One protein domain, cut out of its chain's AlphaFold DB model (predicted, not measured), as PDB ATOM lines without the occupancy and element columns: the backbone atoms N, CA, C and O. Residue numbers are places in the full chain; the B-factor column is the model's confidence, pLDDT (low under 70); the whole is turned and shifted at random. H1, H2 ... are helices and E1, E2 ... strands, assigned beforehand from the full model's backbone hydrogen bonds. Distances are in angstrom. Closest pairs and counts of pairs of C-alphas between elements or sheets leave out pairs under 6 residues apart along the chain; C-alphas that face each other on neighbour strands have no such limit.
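This is residues 76 to 133 of the 134 residues of an uncharacterized protein of Sorangium cellulosum (UniProt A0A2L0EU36). A small two-stranded hairpin, E1 and E2, packs on the helix H1, mainly through E2; H1 is in the middle, with H2 and H4 on different sides of it. The short helix H3 follows the hairpin and leads to H4. The printed part has 58 residues, with four named helices and two named strands in the order H1, H2, E1, E2, H3, H4; the sheet is antiparallel and the class is mixed, helices and strands. It is compact, with a radius of gyration of the C-alphas of 10.5 A, and rounded, spanning 28 by 22 by 20 A.

E1 is residues 104 to 107, 9.3 A long, and E2 is residues 112 to 115, 10.5 A. H1, residues 77 to 86, begins at C-alpha 77 (-13.638, -22.907, 32.794) and measures 14.3 A. H2 is residues 93 to 100, 10.4 A, and H3 residues 117 to 120, 5.0 A. H4, residues 123 to 131, measures 12.4 A and ends at C-alpha 131 (-26.381, -21.679, 34.357).

E1 and E2 form a hairpin, antiparallel at 148 degrees, with N 105 and O 114 within hydrogen-bond range at 2.8 A. The closest C-alphas of H1 and E2, Ala 84 and Asp 114, are 4.9 A apart. H1 touches H2, about perpendicular at 79 degrees, closest at C-alphas 79 and 95, 5.6 A. H1 touches H4 at a steep tilt of 52 degrees, the same way, closest at C-alphas 81 and 129, 5.9 A. H3 and H4 are close but not clearly touching, with C-alphas 120 and 126 closest at 6.5 A. H2 and H4 are apart. In H1, H2 and H4 every O i to N i+4 pair is within hydrogen-bond range; H3 is too short for such a pair.

The two farthest C-alphas, of Gly 109 and Asp 131, are 30.1 A apart. The printed part has no cut and no long link. Mean pLDDT of the printed part is 91.3; residues 109 to 111 and 132 to 133 are under 70.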
ATOM      1  N   TRP A  76      -9.629 -23.407  34.110       98.31
ATOM      2  CA  TRP A  76      -9.882 -22.223  33.270       98.31
ATOM      3  C   TRP A  76     -11.330 -22.052  32.796       98.31
ATOM      4  O   TRP A  76     -11.618 -21.149  32.007       98.31
ATOM      5  N   LEU A  77     -12.247 -22.911  33.248       97.69
ATOM      6  CA  LEU A  77     -13.638 -22.907  32.794       97.69
ATOM      7  C   LEU A  77     -14.316 -21.551  33.040       97.69
ATOM      8  O   LEU A  77     -14.856 -20.962  32.105       97.69
ATOM      9  N   ASP A  78     -14.202 -21.011  34.253       96.56
ATOM     10  CA  ASP A  78     -14.841 -19.743  34.631       96.56
ATOM     11  C   ASP A  78     -14.312 -18.560  33.812       96.56
ATOM     12  O   ASP A  78     -15.078 -17.688  33.394       96.56
ATOM     13  N   ALA A  79     -13.008 -18.552  33.517       97.19
ATOM     14  CA  ALA A  79     -12.397 -17.517  32.693       97.19
ATOM     15  C   ALA A  79     -12.937 -17.550  31.254       97.19
ATOM     16  O   ALA A  79     -13.262 -16.502  30.692       97.19
ATOM     17  N   LEU A  80     -13.086 -18.745  30.672       97.75
ATOM     18  CA  LEU A  80     -13.659 -18.922  29.337       97.75
ATOM     19  C   LEU A  80     -15.127 -18.499  29.290       97.75
ATOM     20  O   LEU A  80     -15.535 -17.824  28.345       97.75
ATOM     21  N   VAL A  81     -15.918 -18.874  30.297       96.94
ATOM     22  CA  VAL A  81     -17.340 -18.517  30.374       96.94
ATOM     23  C   VAL A  81     -17.506 -17.004  30.504       96.94
ATOM     24  O   VAL A  81     -18.285 -16.403  29.762       96.94
ATOM     25  N   LYS A  82     -16.725 -16.369  31.386       95.75
ATOM     26  CA  LYS A  82     -16.719 -14.912  31.552       95.75
ATOM     27  C   LYS A  82     -16.320 -14.195  30.263       95.75
ATOM     28  O   LYS A  82     -17.032 -13.291  29.835       95.75
ATOM     29  N   LEU A  83     -15.239 -14.629  29.608       95.44
ATOM     30  CA  LEU A  83     -14.788 -14.063  28.333       95.44
ATOM     31  C   LEU A  83     -15.864 -14.204  27.250       95.44
ATOM     32  O   LEU A  83     -16.151 -13.240  26.544       95.44
ATOM     33  N   ALA A  84     -16.497 -15.374  27.137       94.38
ATOM     34  CA  ALA A  84     -17.556 -15.618  26.160       94.38
ATOM     35  C   ALA A  84     -18.817 -14.785  26.418       94.38
ATOM     36  O   ALA A  84     -19.523 -14.458  25.467       94.38
ATOM     37  N   ARG A  85     -19.126 -14.464  27.677       93.38
ATOM     38  CA  ARG A  85     -20.266 -13.616  28.045       93.38
ATOM     39  C   ARG A  85     -19.974 -12.147  27.762       93.38
ATOM     40  O   ARG A  85     -20.753 -11.490  27.081       93.38
ATOM     41  N   ASP A  86     -18.846 -11.659  28.267       93.00
ATOM     42  CA  ASP A  86     -18.511 -10.233  28.260       93.00
ATOM     43  C   ASP A  86     -17.915  -9.792  26.912       93.00
ATOM     44  O   ASP A  86     -17.830  -8.599  26.628       93.00
ATOM     45  N   LYS A  87     -17.495 -10.754  26.078       92.81
ATOM     46  CA  LYS A  87     -16.809 -10.551  24.790       92.81
ATOM     47  C   LYS A  87     -15.555  -9.680  24.901       92.81
ATOM     48  O   LYS A  87     -15.139  -9.057  23.926       92.81
ATOM     49  N   GLN A  88     -14.948  -9.645  26.087       92.94
ATOM     50  CA  GLN A  88     -13.817  -8.796  26.452       92.94
ATOM     51  C   GLN A  88     -12.798  -9.567  27.293       92.94
ATOM     52  O   GLN A  88     -13.122 -10.549  27.963       92.94
ATOM     53  N   ILE A  89     -11.558  -9.081  27.275       93.62
ATOM     54  CA  ILE A  89     -10.498  -9.539  28.178       93.62
ATOM     55  C   ILE A  89     -10.605  -8.838  29.534       93.62
ATOM     56  O   ILE A  89     -11.154  -7.744  29.645       93.62
ATOM     57  N   PHE A  90     -10.038  -9.448  30.570       94.12
ATOM     58  CA  PHE A  90      -9.990  -8.891  31.921       94.12
ATOM     59  C   PHE A  90      -8.618  -9.164  32.562       94.12
ATOM     60  O   PHE A  90      -7.926 -10.090  32.131       94.12
ATOM     61  N   PRO A  91      -8.187  -8.353  33.551       92.50
ATOM     62  CA  PRO A  91      -6.840  -8.419  34.122       92.50
ATOM     63  C   PRO A  91      -6.700  -9.599  35.095       92.50
ATOM     64  O   PRO A  91      -6.597  -9.424  36.304       92.50
ATOM     65  N   ASP A  92      -6.726 -10.810  34.551       93.75
ATOM     66  CA  ASP A  92      -6.579 -12.067  35.273       93.75
ATOM     67  C   ASP A  92      -5.619 -13.002  34.525       93.75
ATOM     68  O   ASP A  92      -5.588 -13.033  33.290       93.75
ATOM     69  N   LYS A  93      -4.837 -13.789  35.274       96.69
ATOM     70  CA  LYS A  93      -3.857 -14.709  34.689       96.69
ATOM     71  C   LYS A  93      -4.550 -15.761  33.823       96.69
ATOM     72  O   LYS A  93      -4.085 -16.005  32.713       96.69
ATOM     73  N   ALA A  94      -5.672 -16.329  34.276       97.31
ATOM     74  CA  ALA A  94      -6.379 -17.347  33.504       97.31
ATOM     75  C   ALA A  94      -6.920 -16.775  32.184       97.31
ATOM     76  O   ALA A  94      -6.821 -17.439  31.155       97.31
ATOM     77  N   CYS A  95      -7.390 -15.519  32.167       96.88
ATOM     78  CA  CYS A  95      -7.774 -14.831  30.925       96.88
ATOM     79  C   CYS A  95      -6.619 -14.768  29.912       96.88
ATOM     80  O   CYS A  95      -6.813 -15.012  28.720       96.88
ATOM     81  N   MET A  96      -5.410 -14.442  30.370       96.31
ATOM     82  CA  MET A  96      -4.240 -14.392  29.491       96.31
ATOM     83  C   MET A  96      -3.791 -15.788  29.058       96.31
ATOM     84  O   MET A  96      -3.455 -15.988  27.887       96.31
ATOM     85  N   ASP A  97      -3.842 -16.768  29.961       98.00
ATOM     86  CA  ASP A  97      -3.474 -18.150  29.670       98.00
ATOM     87  C   ASP A  97      -4.392 -18.764  28.600       98.00
ATOM     88  O   ASP A  97      -3.899 -19.424  27.683       98.00
ATOM     89  N   VAL A  98      -5.710 -18.532  28.654       97.81
ATOM     90  CA  VAL A  98      -6.644 -19.100  27.662       97.81
ATOM     91  C   VAL A  98      -6.454 -18.504  26.267       97.81
ATOM     92  O   VAL A  98      -6.638 -19.204  25.270       97.81
ATOM     93  N   LEU A  99      -6.023 -17.243  26.171       95.44
ATOM     94  CA  LEU A  99      -5.636 -16.619  24.902       95.44
ATOM     95  C   LEU A  99      -4.305 -17.176  24.390       95.44
ATOM     96  O   LEU A  99      -4.192 -17.515  23.211       95.44
ATOM     97  N   PHE A 100      -3.311 -17.310  25.273       95.69
ATOM     98  CA  PHE A 100      -2.003 -17.871  24.932       95.69
ATOM     99  C   PHE A 100      -2.131 -19.296  24.378       95.69
ATOM    100  O   PHE A 100      -1.568 -19.611  23.328       95.69
ATOM    101  N   HIS A 101      -2.951 -20.129  25.023       96.06
ATOM    102  CA  HIS A 101      -3.226 -21.506  24.604       96.06
ATOM    103  C   HIS A 101      -4.279 -21.622  23.493       96.06
ATOM    104  O   HIS A 101      -4.625 -22.738  23.101       96.06
ATOM    105  N   ARG A 102      -4.770 -20.495  22.955       94.31
ATOM    106  CA  ARG A 102      -5.727 -20.450  21.834       94.31
ATOM    107  C   ARG A 102      -7.053 -21.160  22.116       94.31
ATOM    108  O   ARG A 102      -7.692 -21.698  21.216       94.31
ATOM    109  N   LEU A 103      -7.473 -21.144  23.373       97.00
ATOM    110  CA  LEU A 103      -8.798 -21.586  23.805       97.00
ATOM    111  C   LEU A 103      -9.852 -20.489  23.591       97.00
ATOM    112  O   LEU A 103     -11.047 -20.774  23.562       97.00
ATOM    113  N   ALA A 104      -9.404 -19.251  23.385       95.75
ATOM    114  CA  ALA A 104     -10.193 -18.110  22.947       95.75
ATOM    115  C   ALA A 104      -9.408 -17.275  21.924       95.75
ATOM    116  O   ALA A 104      -8.175 -17.316  21.879       95.75
ATOM    117  N   PHE A 105     -10.126 -16.502  21.112       93.75
ATOM    118  CA  PHE A 105      -9.557 -15.627  20.093       93.75
ATOM    119  C   PHE A 105     -10.153 -14.227  20.155       93.75
ATOM    120  O   PHE A 105     -11.277 -14.026  20.611       93.75
ATOM    121  N   LYS A 106      -9.396 -13.269  19.617       91.50
ATOM    122  CA  LYS A 106      -9.938 -11.990  19.166       91.50
ATOM    123  C   LYS A 106     -10.468 -12.175  17.744       91.50
ATOM    124  O   LYS A 106      -9.687 -12.428  16.826       91.50
ATOM    125  N   TYR A 107     -11.773 -12.051  17.574       82.56
ATOM    126  CA  TYR A 107     -12.450 -12.057  16.287       82.56
ATOM    127  C   TYR A 107     -12.704 -10.608  15.858       82.56
ATOM    128  O   TYR A 107     -13.211  -9.810  16.631       82.56
ATOM    129  N   ASN A 108     -12.361 -10.263  14.616       73.44
ATOM    130  CA  ASN A 108     -12.474  -8.910  14.044       73.44
ATOM    131  C   ASN A 108     -11.641  -7.813  14.758       73.44
ATOM    132  O   ASN A 108     -11.169  -7.954  15.888       73.44
ATOM    133  N   GLY A 109     -11.361  -6.719  14.037       62.00
ATOM    134  CA  GLY A 109     -10.440  -5.656  14.474       62.00
ATOM    135  C   GLY A 109     -10.871  -4.943  15.762       62.00
ATOM    136  O   GLY A 109     -10.027  -4.668  16.625       62.00
ATOM    137  N   ASP A 110     -12.181  -4.765  15.939       62.06
ATOM    138  CA  ASP A 110     -12.780  -4.044  17.062       62.06
ATOM    139  C   ASP A 110     -13.148  -4.994  18.203       62.06
ATOM    140  O   ASP A 110     -14.290  -5.404  18.369       62.06
ATOM    141  N   GLY A 111     -12.133  -5.357  18.989       62.28
ATOM    142  CA  GLY A 111     -12.285  -5.760  20.392       62.28
ATOM    143  C   GLY A 111     -13.167  -6.968  20.729       62.28
ATOM    144  O   GLY A 111     -13.379  -7.183  21.914       62.28
ATOM    145  N   TRP A 112     -13.673  -7.749  19.775       86.25
ATOM    146  CA  TRP A 112     -14.605  -8.839  20.069       86.25
ATOM    147  C   TRP A 112     -13.859 -10.137  20.378       86.25
ATOM    148  O   TRP A 112     -13.236 -10.735  19.502       86.25
ATOM    149  N   TYR A 113     -13.915 -10.592  21.626       93.38
ATOM    150  CA  TYR A 113     -13.319 -11.862  22.035       93.38
ATOM    151  C   TYR A 113     -14.381 -12.948  22.149       93.38
ATOM    152  O   TYR A 113     -15.492 -12.702  22.610       93.38
ATOM    153  N   ASP A 114     -14.040 -14.167  21.748       94.50
ATOM    154  CA  ASP A 114     -14.891 -15.323  22.004       94.50
ATOM    155  C   ASP A 114     -14.062 -16.594  22.148       94.50
ATOM    156  O   ASP A 114     -12.880 -16.641  21.794       94.50
ATOM    157  N   VAL A 115     -14.687 -17.643  22.662       96.44
ATOM    158  CA  VAL A 115     -14.038 -18.945  22.784       96.44
ATOM    159  C   VAL A 115     -13.798 -19.581  21.415       96.44
ATOM    160  O   VAL A 115     -14.441 -19.275  20.407       96.44
ATOM    161  N   HIS A 116     -12.829 -20.487  21.370       96.69
ATOM    162  CA  HIS A 116     -12.594 -21.345  20.219       96.69
ATOM    163  C   HIS A 116     -13.856 -22.196  19.935       96.69
ATOM    164  O   HIS A 116     -14.455 -22.695  20.891       96.69
ATOM    165  N   PRO A 117     -14.258 -22.457  18.672       96.00
ATOM    166  CA  PRO A 117     -15.491 -23.204  18.380       96.00
ATOM    167  C   PRO A 117     -15.544 -24.579  19.046       96.00
ATOM    168  O   PRO A 117     -16.543 -24.945  19.649       96.00
ATOM    169  N   LEU A 118     -14.426 -25.311  19.035       97.62
ATOM    170  CA  LEU A 118     -14.337 -26.596  19.736       97.62
ATOM    171  C   LEU A 118     -14.498 -26.485  21.258       97.62
ATOM    172  O   LEU A 118     -14.984 -27.435  21.857       97.62
ATOM    173  N   VAL A 119     -14.142 -25.355  21.880       97.94
ATOM    174  CA  VAL A 119     -14.422 -25.107  23.304       97.94
ATOM    175  C   VAL A 119     -15.917 -24.877  23.518       97.94
ATOM    176  O   VAL A 119     -16.481 -25.416  24.463       97.94
ATOM    177  N   ALA A 120     -16.581 -24.166  22.602       96.38
ATOM    178  CA  ALA A 120     -18.031 -23.958  22.643       96.38
ATOM    179  C   ALA A 120     -18.850 -25.260  22.514       96.38
ATOM    180  O   ALA A 120     -20.032 -25.268  22.850       96.38
ATOM    181  N   GLU A 121     -18.228 -26.348  22.048       96.31
ATOM    182  CA  GLU A 121     -18.812 -27.690  21.948       96.31
ATOM    183  C   GLU A 121     -18.523 -28.580  23.178       96.31
ATOM    184  O   GLU A 121     -19.018 -29.706  23.247       96.31
ATOM    185  N   ILE A 122     -17.703 -28.131  24.139       97.81
ATOM    186  CA  ILE A 122     -17.373 -28.912  25.343       97.81
ATOM    187  C   ILE A 122     -18.582 -28.914  26.297       97.81
ATOM    188  O   ILE A 122     -19.042 -27.833  26.668       97.81
ATOM    189  N   PRO A 123     -19.075 -30.086  26.752       96.19
ATOM    190  CA  PRO A 123     -20.253 -30.167  27.620       96.19
ATOM    191  C   PRO A 123     -20.151 -29.325  28.893       96.19
ATOM    192  O   PRO A 123     -21.095 -28.622  29.234       96.19
ATOM    193  N   GLU A 124     -19.002 -29.338  29.573       96.25
ATOM    194  CA  GLU A 124     -18.780 -28.540  30.783       96.25
ATOM    195  C   GLU A 124     -18.919 -27.040  30.522       96.25
ATOM    196  O   GLU A 124     -19.527 -26.330  31.320       96.25
ATOM    197  N   PHE A 125     -18.414 -26.565  29.382       97.50
ATOM    198  CA  PHE A 125     -18.556 -25.172  28.971       97.50
ATOM    199  C   PHE A 125     -20.005 -24.830  28.620       97.50
ATOM    200  O   PHE A 125     -20.513 -23.796  29.052       97.50
ATOM    201  N   VAL A 126     -20.686 -25.696  27.865       96.25
ATOM    202  CA  VAL A 126     -22.100 -25.507  27.511       96.25
ATOM    203  C   VAL A 126     -22.961 -25.409  28.770       96.25
ATOM    204  O   VAL A 126     -23.746 -24.469  28.889       96.25
ATOM    205  N   ASN A 127     -22.765 -26.322  29.722       95.19
ATOM    206  CA  ASN A 127     -23.503 -26.351  30.983       95.19
ATOM    207  C   ASN A 127     -23.230 -25.092  31.818       95.19
ATOM    208  O   ASN A 127     -24.168 -24.366  32.141       95.19
ATOM    209  N   ALA A 128     -21.957 -24.763  32.062       93.88
ATOM    210  CA  ALA A 128     -21.582 -23.585  32.846       93.88
ATOM    211  C   ALA A 128     -22.096 -22.272  32.230       93.88
ATOM    212  O   ALA A 128     -22.493 -21.351  32.941       93.88
ATOM    213  N   ARG A 129     -22.139 -22.178  30.895       89.62
ATOM    214  CA  ARG A 129     -22.696 -21.010  30.201       89.62
ATOM    215  C   ARG A 129     -24.215 -20.906  30.351       89.62
ATOM    216  O   ARG A 129     -24.734 -19.796  30.421       89.62
ATOM    217  N   HIS A 130     -24.932 -22.031  30.363       84.19
ATOM    218  CA  HIS A 130     -26.391 -22.045  30.523       84.19
ATOM    219  C   HIS A 130     -26.820 -21.617  31.931       84.19
ATOM    220  O   HIS A 130     -27.819 -20.912  32.062       84.19
ATOM    221  N   ASP A 131     -26.056 -21.989  32.958       74.06
ATOM    222  CA  ASP A 131     -26.381 -21.679  34.357       74.06
ATOM    223  C   ASP A 131     -26.297 -20.177  34.688       74.06
ATOM    224  O   ASP A 131     -26.936 -19.725  35.631       74.06
ATOM    225  N   ILE A 132     -25.565 -19.390  33.892       64.31
ATOM    226  CA  ILE A 132     -25.386 -17.938  34.090       64.31
ATOM    227  C   ILE A 132     -26.430 -17.101  33.324       64.31
ATOM    228  O   ILE A 132     -26.565 -15.905  33.567       64.31
ATOM    229  N   LEU A 133     -27.170 -17.704  32.386       58.28
ATOM    230  CA  LEU A 133     -28.214 -17.030  31.596       58.28
ATOM    231  C   LEU A 133     -29.631 -17.202  32.180       58.28
ATOM    232  O   LEU A 133     -30.598 -16.776  31.547       58.28
TER     233      LEU A 133